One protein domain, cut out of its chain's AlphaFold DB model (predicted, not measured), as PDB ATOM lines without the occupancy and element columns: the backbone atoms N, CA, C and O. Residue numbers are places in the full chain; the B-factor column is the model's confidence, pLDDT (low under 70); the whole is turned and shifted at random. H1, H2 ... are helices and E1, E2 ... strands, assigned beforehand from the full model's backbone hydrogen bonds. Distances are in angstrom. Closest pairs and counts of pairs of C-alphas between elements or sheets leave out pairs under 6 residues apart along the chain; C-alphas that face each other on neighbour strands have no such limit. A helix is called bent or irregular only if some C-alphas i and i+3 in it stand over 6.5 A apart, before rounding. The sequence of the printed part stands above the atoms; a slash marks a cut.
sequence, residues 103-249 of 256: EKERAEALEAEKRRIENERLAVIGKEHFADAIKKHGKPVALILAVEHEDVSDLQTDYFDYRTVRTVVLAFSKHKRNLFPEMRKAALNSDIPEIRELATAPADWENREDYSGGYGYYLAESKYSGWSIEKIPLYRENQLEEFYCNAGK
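AT A GLANCE: This is residues 103 to 249 of the 256 residues of an uncharacterized protein of Victivallis vadensis (UniProt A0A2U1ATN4). A twisted five-stranded sheet has the short helical hairpin H2 and H3 over one face and H4 over the other, while the long helix H1 runs past H4, its residues 103 to 117 sticking out as an arm. Residues 154 to 159, between E1 and E2, also stick out. The printed part has 147 residues, mixed in class, with four named helices and five named strands ordered H1 E1 E2 H2 H3 E3 E4 E5 H4; the antiparallel sheet runs E2 E1 E5 E4 E3. It is only just compact, close to loose, with a radius of gyration of the C-alphas of 17.1 A and spans of 53 by 51 by 31 A.

IN THESE COORDINATES: Find C-alpha 103 at (156.688, 156.478, 231.986); from there H1, residues 103 to 137, runs 50.0 A. E1, residues 142 to 151, spans 26.8 A, and E2, residues 162 to 173, which bends by 74 degrees at residue 165, spans 26.5 A. Next come H2, residues 180 to 187, H3, 193 to 200, E3, 206 to 209, E4, 216 to 219, and E5, 226 to 233. H4, residues 239 to 248, ends at (162.292, 152.841, 200.534) and is irregular: C-alphas 242 and 245 are 7.4 A apart.

HOW THE PARTS SIT: Within hydrogen-bond range you find N 146 and O 168, 2.9 A, in the hairpin E1 and E2; N 145 and O 230, 2.9 A, between E1 and E5; N 219 and O 229, 2.9 A, and N 209 and O 216, 2.8 A, in the hairpins E4 and E5, E3 and E4. E3, E4 and E5 form a meander, each the antiparallel neighbour of the one before. H2 and H3 on one face and H4 on the opposite face make three layers, helices on both faces of a sheet. H2 and H3 touch at a shallow tilt of 27 degrees, opposite ways; their closest C-alphas, Arg 184 and Ala 199, are 4.0 A apart. H1 touches H4 with residues 119 to 130 alone, about perpendicular at 75 degrees, closest at C-alphas Gly 126 and Gly 248, 3.8 A. In H1 and H2 every O i to N i+4 pair is within range; H3 has 1 of 4, with 4 of 5 O i to N i+3 pairs, and H4 2 of 6, with 5 of 7.

THE WHOLE: The C-alphas farthest apart, Glu 103 and Ala 203, are 53.1 A apart. The printed part has no cut and no long link, and no printed residue is under 70 in pLDDT.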
ATOM      1  N   GLU A 103     157.514 155.829 233.009       96.31
ATOM      2  CA  GLU A 103     156.688 156.478 231.986       96.31
ATOM      3  C   GLU A 103     157.534 156.946 230.795       96.31
ATOM      4  O   GLU A 103     157.161 156.675 229.649       96.31
ATOM      5  N   LYS A 104     158.701 157.549 231.056       94.94
ATOM      6  CA  LYS A 104     159.675 157.936 230.030       94.94
ATOM      7  C   LYS A 104     160.168 156.726 229.231       94.94
ATOM      8  O   LYS A 104     160.040 156.721 228.011       94.94
ATOM      9  N   GLU A 105     160.636 155.672 229.903       94.25
ATOM     10  CA  GLU A 105     161.115 154.440 229.254       94.25
ATOM     11  C   GLU A 105     160.032 153.803 228.371       94.25
ATOM     12  O   GLU A 105     160.303 153.351 227.260       94.25
ATOM     13  N   ARG A 106     158.772 153.789 228.830       95.88
ATOM     14  CA  ARG A 106     157.645 153.277 228.033       95.88
ATOM     15  C   ARG A 106     157.378 154.130 226.799       95.88
ATOM     16  O   ARG A 106     157.105 153.571 225.738       95.88
ATOM     17  N   ALA A 107     157.423 155.453 226.933       95.12
ATOM     18  CA  ALA A 107     157.232 156.367 225.812       95.12
ATOM     19  C   ALA A 107     158.352 156.213 224.770       95.12
ATOM     20  O   ALA A 107     158.064 156.084 223.580       95.12
ATOM     21  N   GLU A 108     159.609 156.142 225.214       93.62
ATOM     22  CA  GLU A 108     160.771 155.929 224.346       93.62
ATOM     23  C   GLU A 108     160.743 154.552 223.675       93.62
ATOM     24  O   GLU A 108     160.979 154.457 222.471       93.62
ATOM     25  N   ALA A 109     160.374 153.492 224.401       94.81
ATOM     26  CA  ALA A 109     160.224 152.153 223.835       94.81
ATOM     27  C   ALA A 109     159.101 152.087 222.788       94.81
ATOM     28  O   ALA A 109     159.271 151.467 221.739       94.81
ATOM     29  N   LEU A 110     157.967 152.751 223.038       96.75
ATOM     30  CA  LEU A 110     156.867 152.832 222.077       96.75
ATOM     31  C   LEU A 110     157.286 153.576 220.803       96.75
ATOM     32  O   LEU A 110     156.937 153.163 219.699       96.75
ATOM     33  N   GLU A 111     158.029 154.670 220.944       95.25
ATOM     34  CA  GLU A 111     158.547 155.444 219.816       95.25
ATOM     35  C   GLU A 111     159.617 154.665 219.034       95.25
ATOM     36  O   GLU A 111     159.580 154.622 217.803       95.25
ATOM     37  N   ALA A 112     160.528 153.976 219.727       94.31
ATOM     38  CA  ALA A 112     161.525 153.106 219.111       94.31
ATOM     39  C   ALA A 112     160.879 151.947 218.337       94.31
ATOM     40  O   ALA A 112     161.306 151.637 217.225       94.31
ATOM     41  N   GLU A 113     159.815 151.350 218.878       96.62
ATOM     42  CA  GLU A 113     159.049 150.299 218.207       96.62
ATOM     43  C   GLU A 113     158.362 150.820 216.938       96.62
ATOM     44  O   GLU A 113     158.487 150.212 215.877       96.62
ATOM     45  N   LYS A 114     157.700 151.985 217.005       96.38
ATOM     46  CA  LYS A 114     157.103 152.629 215.821       96.38
ATOM     47  C   LYS A 114     158.146 152.892 214.736       96.38
ATOM     48  O   LYS A 114     157.906 152.580 213.571       96.38
ATOM     49  N   ARG A 115     159.315 153.424 215.117       94.06
ATOM     50  CA  ARG A 115     160.438 153.656 214.194       94.06
ATOM     51  C   ARG A 115     160.960 152.354 213.601       94.06
ATOM     52  O   ARG A 115     161.268 152.327 212.414       94.06
ATOM     53  N   ARG A 116     161.043 151.276 214.389       95.62
ATOM     54  CA  ARG A 116     161.457 149.956 213.897       95.62
ATOM     55  C   ARG A 116     160.480 149.426 212.852       95.62
ATOM     56  O   ARG A 116     160.919 149.081 211.761       95.62
ATOM     57  N   ILE A 117     159.181 149.431 213.155       97.44
ATOM     58  CA  ILE A 117     158.127 148.964 212.242       97.44
ATOM     59  C   ILE A 117     158.153 149.758 210.930       97.44
ATOM     60  O   ILE A 117     158.099 149.171 209.849       97.44
ATOM     61  N   GLU A 118     158.275 151.086 211.000       96.19
ATOM     62  CA  GLU A 118     158.347 151.915 209.793       96.19
ATOM     63  C   GLU A 118     159.640 151.662 209.003       96.19
ATOM     64  O   GLU A 118     159.596 151.505 207.785       96.19
ATOM     65  N   ASN A 119     160.789 151.531 209.673       94.88
ATOM     66  CA  ASN A 119     162.054 151.207 209.009       94.88
ATOM     67  C   ASN A 119     162.014 149.837 208.320       94.88
ATOM     68  O   ASN A 119     162.532 149.701 207.214       94.88
ATOM     69  N   GLU A 120     161.396 148.830 208.941       96.94
ATOM     70  CA  GLU A 120     161.190 147.510 208.337       96.94
ATOM     71  C   GLU A 120     160.293 147.604 207.100       96.94
ATOM     72  O   GLU A 120     160.638 147.069 206.044       96.94
ATOM     73  N   ARG A 121     159.185 148.352 207.184       97.81
ATOM     74  CA  ARG A 121     158.297 148.608 206.042       97.81
ATOM     75  C   ARG A 121     159.039 149.279 204.886       97.81
ATOM     76  O   ARG A 121     158.928 148.829 203.746       97.81
ATOM     77  N   LEU A 122     159.812 150.328 205.166       98.06
ATOM     78  CA  LEU A 122     160.618 151.021 204.161       98.06
ATOM     79  C   LEU A 122     161.701 150.101 203.589       98.06
ATOM     80  O   LEU A 122     161.938 150.110 202.384       98.06
ATOM     81  N   ALA A 123     162.322 149.251 204.408       97.88
ATOM     82  CA  ALA A 123     163.315 148.296 203.933       97.88
ATOM     83  C   ALA A 123     162.729 147.271 202.948       97.88
ATOM     84  O   ALA A 123     163.397 146.918 201.977       97.88
ATOM     85  N   VAL A 124     161.480 146.830 203.135       98.31
ATOM     86  CA  VAL A 124     160.796 145.962 202.159       98.31
ATOM     87  C   VAL A 124     160.635 146.676 200.814       98.31
ATOM     88  O   VAL A 124     161.022 146.118 199.789       98.31
ATOM     89  N   ILE A 125     160.164 147.927 200.817       98.19
ATOM     90  CA  ILE A 125     160.003 148.738 199.597       98.19
ATOM     91  C   ILE A 125     161.358 148.958 198.909       98.19
ATOM     92  O   ILE A 125     161.512 148.735 197.710       98.19
ATOM     93  N   GLY A 126     162.381 149.358 199.666       98.00
ATOM     94  CA  GLY A 126     163.710 149.589 199.110       98.00
ATOM     95  C   GLY A 126     164.338 148.323 198.537       98.00
ATOM     96  O   GLY A 126     164.992 148.380 197.497       98.00
ATOM     97  N   LYS A 127     164.103 147.160 199.155       98.12
ATOM     98  CA  LYS A 127     164.536 145.868 198.611       98.12
ATOM     99  C   LYS A 127     163.928 145.602 197.231       98.12
ATOM    100  O   LYS A 127     164.644 145.120 196.354       98.12
ATOM    101  N   GLU A 128     162.653 145.928 197.024       98.00
ATOM    102  CA  GLU A 128     161.995 145.818 195.713       98.00
ATOM    103  C   GLU A 128     162.625 146.774 194.690       98.00
ATOM    104  O   GLU A 128     163.011 146.330 193.608       98.00
ATOM    105  N   HIS A 129     162.866 148.039 195.062       97.56
ATOM    106  CA  HIS A 129     163.572 149.001 194.202       97.56
ATOM    107  C   HIS A 129     164.948 148.485 193.750       97.56
ATOM    108  O   HIS A 129     165.299 148.556 192.568       97.56
ATOM    109  N   PHE A 130     165.734 147.927 194.676       97.56
ATOM    110  CA  PHE A 130     167.023 147.321 194.349       97.56
ATOM    111  C   PHE A 130     166.869 146.098 193.442       97.56
ATOM    112  O   PHE A 130     167.643 145.959 192.495       97.56
ATOM    113  N   ALA A 131     165.895 145.221 193.696       97.06
ATOM    114  CA  ALA A 131     165.660 144.034 192.877       97.06
ATOM    115  C   ALA A 131     165.317 144.404 191.423       97.06
ATOM    116  O   ALA A 131     165.911 143.848 190.493       97.06
ATOM    117  N   ASP A 132     164.441 145.390 191.225       97.25
ATOM    118  CA  ASP A 132     164.070 145.895 189.902       97.25
ATOM    119  C   ASP A 132     165.259 146.543 189.183       97.25
ATOM    120  O   ASP A 132     165.534 146.239 188.015       97.25
ATOM    121  N   ALA A 133     166.031 147.374 189.887       96.88
ATOM    122  CA  ALA A 133     167.232 147.992 189.336       96.88
ATOM    123  C   ALA A 133     168.300 146.950 188.966       96.88
ATOM    124  O   ALA A 133     168.913 147.050 187.902       96.88
ATOM    125  N   ILE A 134     168.501 145.917 189.793       96.50
ATOM    126  CA  ILE A 134     169.441 144.820 189.519       96.50
ATOM    127  C   ILE A 134     168.985 144.014 188.303       96.50
ATOM    128  O   ILE A 134     169.810 143.665 187.460       96.50
ATOM    129  N   LYS A 135     167.683 143.743 188.169       97.00
ATOM    130  CA  LYS A 135     167.131 143.047 187.000       97.00
ATOM    131  C   LYS A 135     167.351 143.842 185.710       97.00
ATOM    132  O   LYS A 135     167.630 143.245 184.673       97.00
ATOM    133  N   LYS A 136     167.242 145.172 185.771       96.69
ATOM    134  CA  LYS A 136     167.394 146.065 184.613       96.69
ATOM    135  C   LYS A 136     168.855 146.329 184.233       96.69
ATOM    136  O   LYS A 136     169.189 146.320 183.052       96.69
ATOM    137  N   HIS A 137     169.720 146.565 185.220       94.88
ATOM    138  CA  HIS A 137     171.077 147.098 185.011       94.88
ATOM    139  C   HIS A 137     172.202 146.130 185.384       94.88
ATOM    140  O   HIS A 137     173.372 146.394 185.088       94.88
ATOM    141  N   GLY A 138     171.858 145.003 186.005       94.62
ATOM    142  CA  GLY A 138     172.801 144.068 186.606       94.62
ATOM    143  C   GLY A 138     173.203 144.466 188.028       94.62
ATOM    144  O   GLY A 138     172.919 145.563 188.511       94.62
ATOM    145  N   LYS A 139     173.889 143.546 188.718       93.88
ATOM    146  CA  LYS A 139     174.376 143.771 190.084       93.88
ATOM    147  C   LYS A 139     175.486 144.842 190.084       93.88
ATOM    148  O   LYS A 139     176.441 144.700 189.315       93.88
ATOM    149  N   PRO A 140     175.400 145.885 190.932       96.19
ATOM    150  CA  PRO A 140     176.438 146.906 191.020       96.19
ATOM    151  C   PRO A 140     177.717 146.367 191.662       96.19
ATOM    152  O   PRO A 140     177.693 145.473 192.504       96.19
ATOM    153  N   VAL A 141     178.841 146.983 191.303       97.12
ATOM    154  CA  VAL A 141     180.140 146.813 191.973       97.12
ATOM    155  C   VAL A 141     180.353 147.895 193.045       97.12
ATOM    156  O   VAL A 141     181.098 147.690 194.003       97.12
ATOM    157  N   ALA A 142     179.698 149.048 192.895       97.31
ATOM    158  CA  ALA A 142     179.674 150.145 193.860       97.31
ATOM    159  C   ALA A 142     178.346 150.916 193.754       97.31
ATOM    160  O   ALA A 142     177.701 150.884 192.702       97.31
ATOM    161  N   LEU A 143     177.964 151.627 194.813       97.81
ATOM    162  CA  LEU A 143     176.853 152.584 194.802       97.81
ATOM    163  C   LEU A 143     177.393 154.012 194.772       97.81
ATOM    164  O   LEU A 143     178.427 154.290 195.374       97.81
ATOM    165  N   ILE A 144     176.683 154.905 194.088       98.12
ATOM    166  CA  ILE A 144     176.875 156.351 194.223       98.12
ATOM    167  C   ILE A 144     175.711 156.882 195.041       98.12
ATOM    168  O   ILE A 144     174.552 156.668 194.673       98.12
ATOM    169  N   LEU A 145     176.032 157.535 196.150       98.19
ATOM    170  CA  LEU A 145     175.074 158.023 197.127       98.19
ATOM    171  C   LEU A 145     175.171 159.538 197.224       98.19
ATOM    172  O   LEU A 145     176.264 160.082 197.122       98.19
ATOM    173  N   ALA A 146     174.043 160.194 197.461       98.12
ATOM    174  CA  ALA A 146     174.022 161.533 198.032       98.12
ATOM    175  C   ALA A 146     173.683 161.418 199.516       98.12
ATOM    176  O   ALA A 146     172.704 160.760 199.880       98.12
ATOM    177  N   VAL A 147     174.492 162.045 200.356       97.81
ATOM    178  CA  VAL A 147     174.353 162.052 201.809       97.81
ATOM    179  C   VAL A 147     174.206 163.495 202.264       97.81
ATOM    180  O   VAL A 147     175.014 164.342 201.896       97.81
ATOM    181  N   GLU A 148     173.144 163.778 203.006       97.50
ATOM    182  CA  GLU A 148     172.897 165.085 203.605       97.50
ATOM    183  C   GLU A 148     173.515 165.114 204.996       97.50
ATOM    184  O   GLU A 148     173.190 164.272 205.845       97.50
ATOM    185  N   HIS A 149     174.399 166.078 205.214       96.19
ATOM    186  CA  HIS A 149     175.044 166.326 206.488       96.19
ATOM    187  C   HIS A 149     174.487 167.597 207.122       96.19
ATOM    188  O   HIS A 149     174.286 168.617 206.460       96.19
ATOM    189  N   GLU A 150     174.253 167.521 208.424       94.75
ATOM    190  CA  GLU A 150     173.936 168.667 209.261       94.75
ATOM    191  C   GLU A 150     175.086 168.893 210.234       94.75
ATOM    192  O   GLU A 150     175.498 167.967 210.941       94.75
ATOM    193  N   ASP A 151     175.588 170.124 210.238       91.38
ATOM    194  CA  ASP A 151     176.719 170.540 211.053       91.38
ATOM    195  C   ASP A 151     176.318 170.549 212.531       91.38
ATOM    196  O   ASP A 151     175.342 171.195 212.921       91.38
ATOM    197  N   VAL A 152     177.060 169.801 213.347       89.56
ATOM    198  CA  VAL A 152     176.885 169.746 214.805       89.56
ATOM    199  C   VAL A 152     178.162 170.168 215.534       89.56
ATOM    200  O   VAL A 152     178.353 169.825 216.700       89.56
ATOM    201  N   SER A 153     179.033 170.910 214.845       85.56
ATOM    202  CA  SER A 153     180.304 171.386 215.379       85.56
ATOM    203  C   SER A 153     180.108 172.317 216.575       85.56
ATOM    204  O   SER A 153     179.234 173.189 216.588       85.56
ATOM    205  N   ASP A 154     180.987 172.176 217.563       81.81
ATOM    206  CA  ASP A 154     181.097 173.086 218.694       81.81
ATOM    207  C   ASP A 154     182.310 174.001 218.502       81.81
ATOM    208  O   ASP A 154     183.462 173.665 218.795       81.81
ATOM    209  N   LEU A 155     182.015 175.209 218.020       74.06
ATOM    210  CA  LEU A 155     183.005 176.254 217.769       74.06
ATOM    211  C   LEU A 155     183.758 176.695 219.037       74.06
ATOM    212  O   LEU A 155     184.810 177.320 218.916       74.06
ATOM    213  N   GLN A 156     183.247 176.409 220.242       77.56
ATOM    214  CA  GLN A 156     183.935 176.753 221.490       77.56
ATOM    215  C   GLN A 156     185.019 175.741 221.870       77.56
ATOM    216  O   GLN A 156     185.928 176.094 222.623       77.56
ATOM    217  N   THR A 157     184.941 174.505 221.370       74.06
ATOM    218  CA  THR A 157     185.826 173.403 221.781       74.06
ATOM    219  C   THR A 157     186.738 172.880 220.670       74.06
ATOM    220  O   THR A 157     187.433 171.891 220.888       74.06
ATOM    221  N   ASP A 158     186.787 173.558 219.516       78.00
ATOM    222  CA  ASP A 158     187.528 173.111 218.320       78.00
ATOM    223  C   ASP A 158     187.094 171.697 217.872       78.00
ATOM    224  O   ASP A 158     187.870 170.910 217.327       78.00
ATOM    225  N   TYR A 159     185.833 171.353 218.159       81.06
ATOM    226  CA  TYR A 159     185.239 170.061 217.849       81.06
ATOM    227  C   TYR A 159     184.367 170.193 216.603       81.06
ATOM    228  O   TYR A 159     183.280 170.770 216.655       81.06
ATOM    229  N   PHE A 160     184.850 169.659 215.480       81.31
ATOM    230  CA  PHE A 160     184.130 169.654 214.208       81.31
ATOM    231  C   PHE A 160     183.520 168.282 213.940       81.31
ATOM    232  O   PHE A 160     184.245 167.287 213.863       81.31
ATOM    233  N   ASP A 161     182.199 168.229 213.787       86.31
ATOM    234  CA  ASP A 161     181.481 166.987 213.501       86.31
ATOM    235  C   ASP A 161     180.164 167.259 212.759       86.31
ATOM    236  O   ASP A 161     179.669 168.386 212.704       86.31
ATOM    237  N   TYR A 162     179.590 166.215 212.167       89.44
ATOM    238  CA  TYR A 162     178.322 166.287 211.449       89.44
ATOM    239  C   TYR A 162     177.455 165.061 211.728       89.44
ATOM    240  O   TYR A 162     177.943 163.963 211.997       89.44
ATOM    241  N   ARG A 163     176.136 165.219 211.590       92.56
ATOM    242  CA  ARG A 163     175.200 164.085 211.591       92.56
ATOM    243  C   ARG A 163     174.627 163.840 210.203       92.56
ATOM    244  O   ARG A 163     174.265 164.773 209.493       92.56
ATOM    245  N   THR A 164     174.489 162.568 209.833       93.81
ATOM    246  CA  THR A 164     173.815 162.178 208.590       93.81
ATOM    247  C   THR A 164     172.303 162.257 208.761       93.81
ATOM    248  O   THR A 164     171.714 161.493 209.526       93.81
ATOM    249  N   VAL A 165     171.670 163.151 208.004       93.25
ATOM    250  CA  VAL A 165     170.216 163.361 208.019       93.25
ATOM    251  C   VAL A 165     169.527 162.412 207.044       93.25
ATOM    252  O   VAL A 165     168.525 161.765 207.368       93.25
ATOM    253  N   ARG A 166     170.079 162.299 205.834       94.56
ATOM    254  CA  ARG A 166     169.460 161.555 204.739       94.56
ATOM    255  C   ARG A 166     170.500 160.918 203.832       94.56
ATOM    256  O   ARG A 166     171.577 161.456 203.612       94.56
ATOM    257  N   THR A 167     170.143 159.772 203.263       97.50
ATOM    258  CA  THR A 167     170.929 159.090 202.233       97.50
ATOM    259  C   THR A 167     170.024 158.745 201.060       97.50
ATOM    260  O   THR A 167     168.937 158.201 201.257       97.50
ATOM    261  N   VAL A 168     170.478 159.048 199.847       98.31
ATOM    262  CA  VAL A 168     169.772 158.792 198.589       98.31
ATOM    263  C   VAL A 168     170.667 157.965 197.674       98.31
ATOM    264  O   VAL A 168     171.820 158.320 197.435       98.31
ATOM    265  N   VAL A 169     170.142 156.867 197.129       98.31
ATOM    266  CA  VAL A 169     170.868 156.021 196.171       98.31
ATOM    267  C   VAL A 169     170.713 156.603 194.768       98.31
ATOM    268  O   VAL A 169     169.646 156.499 194.167       98.31
ATOM    269  N   LEU A 170     171.772 157.204 194.225       98.25
ATOM    270  CA  LEU A 170     171.720 157.903 192.937       98.25
ATOM    271  C   LEU A 170     171.941 156.985 191.734       98.25
ATOM    272  O   LEU A 170     171.289 157.144 190.700       98.25
ATOM    273  N   ALA A 171     172.896 156.058 191.831       97.94
ATOM    274  CA  ALA A 171     173.276 155.215 190.702       97.94
ATOM    275  C   ALA A 171     173.999 153.926 191.112       97.94
ATOM    276  O   ALA A 171     174.659 153.842 192.150       97.94
ATOM    277  N   PHE A 172     173.930 152.940 190.216       97.56
ATOM    278  CA  PHE A 172     174.779 151.754 190.225       97.56
ATOM    279  C   PHE A 172     176.052 152.009 189.424       97.56
ATOM    280  O   PHE A 172     176.000 152.452 188.278       97.56
ATOM    281  N   SER A 173     177.195 151.659 190.007       96.50
ATOM    282  CA  SER A 173     178.495 151.722 189.350       96.50
ATOM    283  C   SER A 173     179.020 150.325 189.021       96.50
ATOM    284  O   SER A 173     178.904 149.388 189.816       96.50
ATOM    285  N   LYS A 174     179.677 150.202 187.863       94.62
ATOM    286  CA  LYS A 174     180.342 148.969 187.401       94.62
ATOM    287  C   LYS A 174     181.814 148.867 187.814       94.62
ATOM    288  O   LYS A 174     182.433 147.831 187.603       94.62
ATOM    289  N   HIS A 175     182.387 149.911 188.410       92.69
ATOM    290  CA  HIS A 175     183.776 149.917 188.878       92.69
ATOM    291  C   HIS A 175     183.903 150.465 190.300       92.69
ATOM    292  O   HIS A 175     183.050 151.210 190.779       92.69
ATOM    293  N   LYS A 176     184.998 150.126 190.986       92.94
ATOM    294  CA  LYS A 176     185.288 150.631 192.341       92.94
ATOM    295  C   LYS A 176     186.044 151.958 192.349       92.94
ATOM    296  O   LYS A 176     186.067 152.629 193.366       92.94
ATOM    297  N   ARG A 177     186.646 152.348 191.219       93.44
ATOM    298  CA  ARG A 177     187.403 153.603 191.109       93.44
ATOM    299  C   ARG A 177     186.491 154.809 191.326       93.44
ATOM    300  O   ARG A 177     185.423 154.864 190.708       93.44
ATOM    301  N   ASN A 178     186.954 155.758 192.132       93.50
ATOM    302  CA  ASN A 178     186.301 157.041 192.361       93.50
ATOM    303  C   ASN A 178     186.551 157.985 191.181       93.50
ATOM    304  O   ASN A 178     187.699 158.203 190.790       93.50
ATOM    305  N   LEU A 179     185.472 158.497 190.584       95.25
ATOM    306  CA  LEU A 179     185.506 159.408 189.443       95.25
ATOM    307  C   LEU A 179     184.455 160.506 189.647       95.25
ATOM    308  O   LEU A 179     183.259 160.221 189.638       95.25
ATOM    309  N   PHE A 180     184.884 161.764 189.756       97.25
ATOM    310  CA  PHE A 180     183.952 162.893 189.865       97.25
ATOM    311  C   PHE A 180     183.008 163.042 188.670       97.25
ATOM    312  O   PHE A 180     181.826 163.281 188.903       97.25
ATOM    313  N   PRO A 181     183.428 162.806 187.409       97.12
ATOM    314  CA  PRO A 181     182.487 162.824 186.290       97.12
ATOM    315  C   PRO A 181     181.339 161.818 186.447       97.12
ATOM    316  O   PRO A 181     180.215 162.081 186.027       97.12
ATOM    317  N   GLU A 182     181.604 160.670 187.075       97.31
ATOM    318  CA  GLU A 182     180.582 159.660 187.351       97.31
ATOM    319  C   GLU A 182     179.620 160.131 188.453       97.31
ATOM    320  O   GLU A 182     178.407 160.018 188.288       97.31
ATOM    321  N   MET A 183     180.150 160.721 189.530       97.56
ATOM    322  CA  MET A 183     179.363 161.318 190.618       97.56
ATOM    323  C   MET A 183     178.472 162.463 190.119       97.56
ATOM    324  O   MET A 183     177.271 162.467 190.378       97.56
ATOM    325  N   ARG A 184     179.026 163.380 189.315       98.00
ATOM    326  CA  ARG A 184     178.297 164.495 188.686       98.00
ATOM    327  C   ARG A 184     177.183 164.002 187.768       98.00
ATOM    328  O   ARG A 184     176.079 164.536 187.781       98.00
ATOM    329  N   LYS A 185     177.438 162.944 186.993       97.62
ATOM    330  CA  LYS A 185     176.404 162.318 186.159       97.62
ATOM    331  C   LYS A 185     175.299 161.685 187.008       97.62
ATOM    332  O   LYS A 185     174.131 161.810 186.656       97.62
ATOM    333  N   ALA A 186     175.655 161.015 188.104       97.50
ATOM    334  CA  ALA A 186     174.688 160.411 189.018       97.50
ATOM    335  C   ALA A 186     173.821 161.461 189.732       97.50
ATOM    336  O   ALA A 186     172.635 161.222 189.934       97.50
ATOM    337  N   ALA A 187     174.375 162.636 190.046       97.69
ATOM    338  CA  ALA A 187     173.651 163.758 190.644       97.69
ATOM    339  C   ALA A 187     172.388 164.143 189.845       97.69
ATOM    340  O   ALA A 187     171.318 164.360 190.412       97.69
ATOM    341  N   LEU A 188     172.483 164.124 188.509       97.44
ATOM    342  CA  LEU A 188     171.380 164.441 187.590       97.44
ATOM    343  C   LEU A 188     170.216 163.435 187.627       97.44
ATOM    344  O   LEU A 188     169.142 163.723 187.088       97.44
ATOM    345  N   ASN A 189     170.407 162.258 188.233       96.75
ATOM    346  CA  ASN A 189     169.333 161.280 188.388       96.75
ATOM    347  C   ASN A 189     168.317 161.697 189.454       96.75
ATOM    348  O   ASN A 189     167.166 161.269 189.352       96.75
ATOM    349  N   SER A 190     168.737 162.501 190.435       95.62
ATOM    350  CA  SER A 190     167.890 162.954 191.535       95.62
ATOM    351  C   SER A 190     166.829 163.950 191.071       95.62
ATOM    352  O   SER A 190     167.046 164.718 190.126       95.62
ATOM    353  N   ASP A 191     165.699 163.960 191.773       93.50
ATOM    354  CA  ASP A 191     164.658 164.983 191.644       93.50
ATOM    355  C   ASP A 191     164.826 166.112 192.683       93.50
ATOM    356  O   ASP A 191     164.129 167.119 192.616       93.50
ATOM    357  N   ILE A 192     165.775 165.967 193.619       95.75
ATOM    358  CA  ILE A 192     166.130 166.976 194.630       95.75
ATOM    359  C   ILE A 192     167.053 168.025 193.976       95.75
ATOM    360  O   ILE A 192     168.146 167.647 193.536       95.75
ATOM    361  N   PRO A 193     166.644 169.308 193.879       96.12
ATOM    362  CA  PRO A 193     167.410 170.354 193.195       96.12
ATOM    363  C   PRO A 193     168.848 170.506 193.698       96.12
ATOM    364  O   PRO A 193     169.772 170.515 192.890       96.12
ATOM    365  N   GLU A 194     169.043 170.505 195.012       96.00
ATOM    366  CA  GLU A 194     170.330 170.717 195.678       96.00
ATOM    367  C   GLU A 194     171.339 169.614 195.320       96.00
ATOM    368  O   GLU A 194     172.517 169.874 195.087       96.00
ATOM    369  N   ILE A 195     170.873 168.366 195.182       97.56
ATOM    370  CA  ILE A 195     171.719 167.265 194.702       97.56
ATOM    371  C   ILE A 195     172.068 167.476 193.228       97.56
ATOM    372  O   ILE A 195     173.209 167.250 192.831       97.56
ATOM    373  N   ARG A 196     171.106 167.889 192.394       97.38
ATOM    374  CA  ARG A 196     171.332 168.079 190.950       97.38
ATOM    375  C   ARG A 196     172.340 169.192 190.670       97.38
ATOM    376  O   ARG A 196     173.104 169.063 189.716       97.38
ATOM    377  N   GLU A 197     172.363 170.245 191.484       96.81
ATOM    378  CA  GLU A 197     173.313 171.360 191.370       96.81
ATOM    379  C   GLU A 197     174.775 170.900 191.488       96.81
ATOM    380  O   GLU A 197     175.644 171.417 190.778       96.81
ATOM    381  N   LEU A 198     175.043 169.835 192.257       97.31
ATOM    382  CA  LEU A 198     176.379 169.234 192.359       97.31
ATOM    383  C   LEU A 198     176.907 168.706 191.017       97.31
ATOM    384  O   LEU A 198     178.119 168.612 190.823       97.31
ATOM    385  N   ALA A 199     176.042 168.424 190.036       97.38
ATOM    386  CA  ALA A 199     176.483 168.047 188.693       97.38
ATOM    387  C   ALA A 199     177.368 169.127 188.050       97.38
ATOM    388  O   ALA A 199     178.338 168.804 187.360       97.38
ATOM    389  N   THR A 200     177.057 170.397 188.317       96.81
ATOM    390  CA  THR A 200     177.732 171.583 187.772       96.81
ATOM    391  C   THR A 200     178.541 172.351 188.815       96.81
ATOM    392  O   THR A 200     179.016 173.442 188.514       96.81
ATOM    393  N   ALA A 201     178.716 171.791 190.017       95.94
ATOM    394  CA  ALA A 201     179.539 172.387 191.066       95.94
ATOM    395  C   ALA A 201     180.958 172.711 190.563       95.94
ATOM    396  O   ALA A 201     181.472 172.003 189.686       95.94
ATOM    397  N   PRO A 202     181.615 173.740 191.109       96.56
ATOM    398  CA  PRO A 202     182.982 174.073 190.734       96.56
ATOM    399  C   PRO A 202     183.965 172.932 191.073       96.56
ATOM    400  O   PRO A 202     183.625 171.934 191.715       96.56
ATOM    401  N   ALA A 203     185.178 173.008 190.521       94.50
ATOM    402  CA  ALA A 203     186.169 171.933 190.630       94.50
ATOM    403  C   ALA A 203     186.844 171.865 192.010       94.50
ATOM    404  O   ALA A 203     187.436 170.849 192.345       94.50
ATOM    405  N   ASP A 204     186.772 172.925 192.804       95.94
ATOM    406  CA  ASP A 204     187.231 172.973 194.196       95.94
ATOM    407  C   ASP A 204     186.326 172.180 195.152       95.94
ATOM    408  O   ASP A 204     186.788 171.775 196.209       95.94
ATOM    409  N   TRP A 205     185.090 171.855 194.755       96.88
ATOM    410  CA  TRP A 205     184.194 170.956 195.504       96.88
ATOM    411  C   TRP A 205     184.519 169.466 195.283       96.88
ATOM    412  O   TRP A 205     183.826 168.573 195.774       96.88
ATOM    413  N   GLU A 206     185.553 169.171 194.493       97.12
ATOM    414  CA  GLU A 206     186.057 167.823 194.240       97.12
ATOM    415  C   GLU A 206     187.092 167.418 195.300       97.12
ATOM    416  O   GLU A 206     188.305 167.490 195.080       97.12
ATOM    417  N   ASN A 207     186.611 166.942 196.447       96.69
ATOM    418  CA  ASN A 207     187.443 166.654 197.613       96.69
ATOM    419  C   ASN A 207     188.139 165.289 197.517       96.69
ATOM    420  O   ASN A 207     187.515 164.246 197.294       96.69
ATOM    421  N   ARG A 208     189.465 165.300 197.689       94.94
ATOM    422  CA  ARG A 208     190.355 164.130 197.574       94.94
ATOM    423  C   ARG A 208     191.145 163.945 198.864       94.94
ATOM    424  O   ARG A 208     192.354 164.165 198.903       94.94
ATOM    425  N   GLU A 209     190.463 163.541 199.920       92.19
ATOM    426  CA  GLU A 209     191.032 163.412 201.259       92.19
ATOM    427  C   GLU A 209     191.409 161.962 201.584       92.19
ATOM    428  O   GLU A 209     191.062 161.420 202.631       92.19
ATOM    429  N   ASP A 210     192.147 161.315 200.678       83.31
ATOM    430  CA  ASP A 210     192.571 159.910 200.810       83.31
ATOM    431  C   ASP A 210     193.790 159.730 201.756       83.31
ATOM    432  O   ASP A 210     194.573 158.787 201.619       83.31
ATOM    433  N   TYR A 211     193.983 160.640 202.717       85.62
ATOM    434  CA  TYR A 211     195.037 160.576 203.736       85.62
ATOM    435  C   TYR A 211     194.491 160.088 205.084       85.62
ATOM    436  O   TYR A 211     193.289 160.086 205.338       85.62
ATOM    437  N   SER A 212     195.385 159.661 205.981       82.50
ATOM    438  CA  SER A 212     194.994 159.204 207.320       82.50
ATOM    439  C   SER A 212     194.306 160.328 208.099       82.50
ATOM    440  O   SER A 212     194.942 161.335 208.397       82.50
ATOM    441  N   GLY A 213     193.039 160.126 208.463       83.69
ATOM    442  CA  GLY A 213     192.215 161.128 209.146       83.69
ATOM    443  C   GLY A 213     191.430 162.058 208.213       83.69
ATOM    444  O   GLY A 213     190.745 162.942 208.709       83.69
ATOM    445  N   GLY A 214     191.523 161.873 206.893       86.44
ATOM    446  CA  GLY A 214     190.672 162.557 205.918       86.44
ATOM    447  C   GLY A 214     189.324 161.858 205.715       86.44
ATOM    448  O   GLY A 214     189.147 160.693 206.084       86.44
ATOM    449  N   TYR A 215     188.377 162.558 205.089       87.94
ATOM    450  CA  TYR A 215     187.018 162.061 204.846       87.94
ATOM    451  C   TYR A 215     186.854 161.294 203.523       87.94
ATOM    452  O   TYR A 215     185.734 160.952 203.128       87.94
ATOM    453  N   GLY A 216     187.963 160.985 202.845       91.38
ATOM    454  CA  GLY A 216     187.990 160.226 201.601       91.38
ATOM    455  C   GLY A 216     187.609 161.056 200.376       91.38
ATOM    456  O   GLY A 216     187.970 162.224 200.247       91.38
ATOM    457  N   TYR A 217     186.902 160.429 199.437       94.88
ATOM    458  CA  TYR A 217     186.659 160.977 198.103       94.88
ATOM    459  C   TYR A 217     185.182 161.321 197.903       94.88
ATOM    460  O   TYR A 217     184.348 160.419 197.760       94.88
ATOM    461  N   TYR A 218     184.859 162.612 197.850       96.50
ATOM    462  CA  TYR A 218     183.475 163.089 197.826       96.50
ATOM    463  C   TYR A 218     183.320 164.423 197.083       96.50
ATOM    464  O   TYR A 218     184.264 165.200 196.956       96.50
ATOM    465  N   LEU A 219     182.124 164.667 196.551       97.81
ATOM    466  CA  LEU A 219     181.754 165.884 195.828       97.81
ATOM    467  C   LEU A 219     180.786 166.703 196.683       97.81
ATOM    468  O   LEU A 219     179.622 166.317 196.810       97.81
ATOM    469  N   ALA A 220     181.276 167.793 197.272       97.25
ATOM    470  CA  ALA A 220     180.519 168.677 198.158       97.25
ATOM    471  C   ALA A 220     181.244 170.018 198.342       97.25
ATOM    472  O   ALA A 220     182.464 170.079 198.206       97.25
ATOM    473  N   GLU A 221     180.509 171.060 198.728       96.00
ATOM    474  CA  GLU A 221     181.100 172.318 199.207       96.00
ATOM    475  C   GLU A 221     181.811 172.136 200.551       96.00
ATOM    476  O   GLU A 221     182.914 172.629 200.765       96.00
ATOM    477  N   SER A 222     181.165 171.400 201.456       92.12
ATOM    478  CA  SER A 222     181.625 171.133 202.811       92.12
ATOM    479  C   SER A 222     181.362 169.674 203.146       92.12
ATOM    480  O   SER A 222     180.344 169.104 202.750       92.12
ATOM    481  N   LYS A 223     182.264 169.058 203.914       89.75
ATOM    482  CA  LYS A 223     181.985 167.741 204.483       89.75
ATOM    483  C   LYS A 223     180.927 167.811 205.579       89.75
ATOM    484  O   LYS A 223     180.162 166.864 205.714       89.75
ATOM    485  N   TYR A 224     180.889 168.894 206.348       91.56
ATOM    486  CA  TYR A 224     180.099 168.970 207.577       91.56
ATOM    487  C   TYR A 224     178.648 169.393 207.344       91.56
ATOM    488  O   TYR A 224     177.794 169.154 208.191       91.56
ATOM    489  N   SER A 225     178.351 170.005 206.197       93.12
ATOM    490  CA  SER A 225     177.038 170.579 205.916       93.12
ATOM    491  C   SER A 225     176.607 170.391 204.465       93.12
ATOM    492  O   SER A 225     177.417 170.409 203.539       93.12
ATOM    493  N   GLY A 226     175.297 170.243 204.273       96.00
ATOM    494  CA  GLY A 226     174.679 170.142 202.957       96.00
ATOM    495  C   GLY A 226     174.831 168.761 202.323       96.00
ATOM    496  O   GLY A 226     175.033 167.752 203.001       96.00
ATOM    497  N   TRP A 227     174.679 168.704 201.001       97.75
ATOM    498  CA  TRP A 227     174.738 167.454 200.250       97.75
ATOM    499  C   TRP A 227     176.162 167.110 199.824       97.75
ATOM    500  O   TRP A 227     176.855 167.906 199.195       97.75
ATOM    501  N   SER A 228     176.545 165.865 200.083       97.56
ATOM    502  CA  SER A 228     177.798 165.264 199.646       97.56
ATOM    503  C   SER A 228     177.524 164.033 198.797       97.56
ATOM    504  O   SER A 228     176.824 163.118 199.230       97.56
ATOM    505  N   ILE A 229     178.095 163.973 197.591       98.19
ATOM    506  CA  ILE A 229     178.047 162.764 196.764       98.19
ATOM    507  C   ILE A 229     179.305 161.938 196.991       98.19
ATOM    508  O   ILE A 229     180.417 162.382 196.716       98.19
ATOM    509  N   GLU A 230     179.118 160.701 197.429       96.69
ATOM    510  CA  GLU A 230     180.196 159.758 197.702       96.69
ATOM    511  C   GLU A 230     179.944 158.410 197.025       96.69
ATOM    512  O   GLU A 230     178.828 158.068 196.614       96.69
ATOM    513  N   LYS A 231     181.018 157.639 196.857       96.81
ATOM    514  CA  LYS A 231     180.970 156.334 196.205       96.81
ATOM    515  C   LYS A 231     181.371 155.247 197.183       96.81
ATOM    516  O   LYS A 231     182.489 155.236 197.688       96.81
ATOM    517  N   ILE A 232     180.477 154.282 197.369       95.44
ATOM    518  CA  ILE A 232     180.683 153.170 198.290       95.44
ATOM    519  C   ILE A 232     180.938 151.885 197.493       95.44
ATOM    520  O   ILE A 232     180.017 151.356 196.858       95.44
ATOM    521  N   PRO A 233     182.175 151.354 197.491       95.44
ATOM    522  CA  PRO A 233     182.459 150.051 196.907       95.44
ATOM    523  C   PRO A 233     181.772 148.934 197.698       95.44
ATOM    524  O   PRO A 233     181.771 148.918 198.930       95.44
ATOM    525  N   LEU A 234     181.220 147.962 196.972       95.38
ATOM    526  CA  LEU A 234     180.589 146.790 197.564       95.38
ATOM    527  C   LEU A 234     181.624 145.664 197.675       95.38
ATOM    528  O   LEU A 234     182.284 145.294 196.693       95.38
ATOM    529  N   TYR A 235     181.785 145.136 198.887       92.75
ATOM    530  CA  TYR A 235     182.696 144.023 199.180       92.75
ATOM    531  C   TYR A 235     181.964 142.782 199.682       92.75
ATOM    532  O   TYR A 235     182.429 141.672 199.436       92.75
ATOM    533  N   ARG A 236     180.827 142.963 200.361       93.06
ATOM    534  CA  ARG A 236     180.006 141.876 200.909       93.06
ATOM    535  C   ARG A 236     178.728 141.708 200.097       93.06
ATOM    536  O   ARG A 236     178.199 142.674 199.551       93.06
ATOM    537  N   GLU A 237     178.216 140.482 200.030       81.88
ATOM    538  CA  GLU A 237     177.026 140.170 199.231       81.88
ATOM    539  C   GLU A 237     175.759 140.858 199.742       81.88
ATOM    540  O   GLU A 237     174.937 141.280 198.930       81.88
ATOM    541  N   ASN A 238     175.643 141.014 201.061       91.81
ATOM    542  CA  ASN A 238     174.501 141.606 201.750       91.81
ATOM    543  C   ASN A 238     174.679 143.102 202.070       91.81
ATOM    544  O   ASN A 238     173.825 143.690 202.718       91.81
ATOM    545  N   GLN A 239     175.751 143.751 201.599       95.12
ATOM    546  CA  GLN A 239     176.014 145.169 201.898       95.12
ATOM    547  C   GLN A 239     174.921 146.109 201.355       95.12
ATOM    548  O   GLN A 239     174.765 147.223 201.835       95.12
ATOM    549  N   LEU A 240     174.135 145.665 200.368       95.56
ATOM    550  CA  LEU A 240     172.990 146.427 199.861       95.56
ATOM    551  C   LEU A 240     171.865 146.574 200.897       95.56
ATOM    552  O   LEU A 240     171.134 147.559 200.850       95.56
ATOM    553  N   GLU A 241     171.747 145.628 201.834       96.12
ATOM    554  CA  GLU A 241     170.693 145.617 202.856       96.12
ATOM    555  C   GLU A 241     170.771 146.846 203.770       96.12
ATOM    556  O   GLU A 241     169.741 147.375 204.186       96.12
ATOM    557  N   GLU A 242     171.982 147.371 203.980       96.00
ATOM    558  CA  GLU A 242     172.254 148.597 204.742       96.00
ATOM    559  C   GLU A 242     171.556 149.831 204.132       96.00
ATOM    560  O   GLU A 242     171.266 150.798 204.835       96.00
ATOM    561  N   PHE A 243     171.221 149.789 202.837       97.00
ATOM    562  CA  PHE A 243     170.600 150.897 202.108       97.00
ATOM    563  C   PHE A 243     169.111 150.693 201.824       97.00
ATOM    564  O   PHE A 243     168.479 151.602 201.288       97.00
ATOM    565  N   TYR A 244     168.519 149.549 202.182       98.00
ATOM    566  CA  TYR A 244     167.116 149.263 201.863       98.00
ATOM    567  C   TYR A 244     166.152 150.243 202.527       98.00
ATOM    568  O   TYR A 244     165.290 150.793 201.851       98.00
ATOM    569  N   CYS A 245     166.322 150.527 203.821       97.38
ATOM    570  CA  CYS A 245     165.461 151.497 204.502       97.38
ATOM    571  C   CYS A 245     165.538 152.879 203.827       97.38
ATOM    572  O   CYS A 245     164.513 153.494 203.546       97.38
ATOM    573  N   ASN A 246     166.744 153.340 203.479       97.12
ATOM    574  CA  ASN A 246     166.927 154.619 202.790       97.12
ATOM    575  C   ASN A 246     166.307 154.619 201.387       97.12
ATOM    576  O   ASN A 246     165.617 155.569 201.035       97.12
ATOM    577  N   ALA A 247     166.476 153.539 200.625       97.44
ATOM    578  CA  ALA A 247     165.900 153.386 199.293       97.44
ATOM    579  C   ALA A 247     164.365 153.297 199.282       97.44
ATOM    580  O   ALA A 247     163.749 153.604 198.263       97.44
ATOM    581  N   GLY A 248     163.747 152.870 200.387       97.19
ATOM    582  CA  GLY A 248     162.292 152.841 200.534       97.19
ATOM    583  C   GLY A 248     161.668 154.191 200.878       97.19
ATOM    584  O   GLY A 248     160.469 154.376 200.670       97.19
ATOM    585  N   LYS A 249     162.456 155.147 201.391       96.44
ATOM    586  CA  LYS A 249     161.968 156.501 201.689       96.44
ATOM    587  C   LYS A 249     161.570 157.217 200.390       96.44
ATOM    588  O   LYS A 249     162.229 157.028 199.364       96.44
TER     589      LYS A 249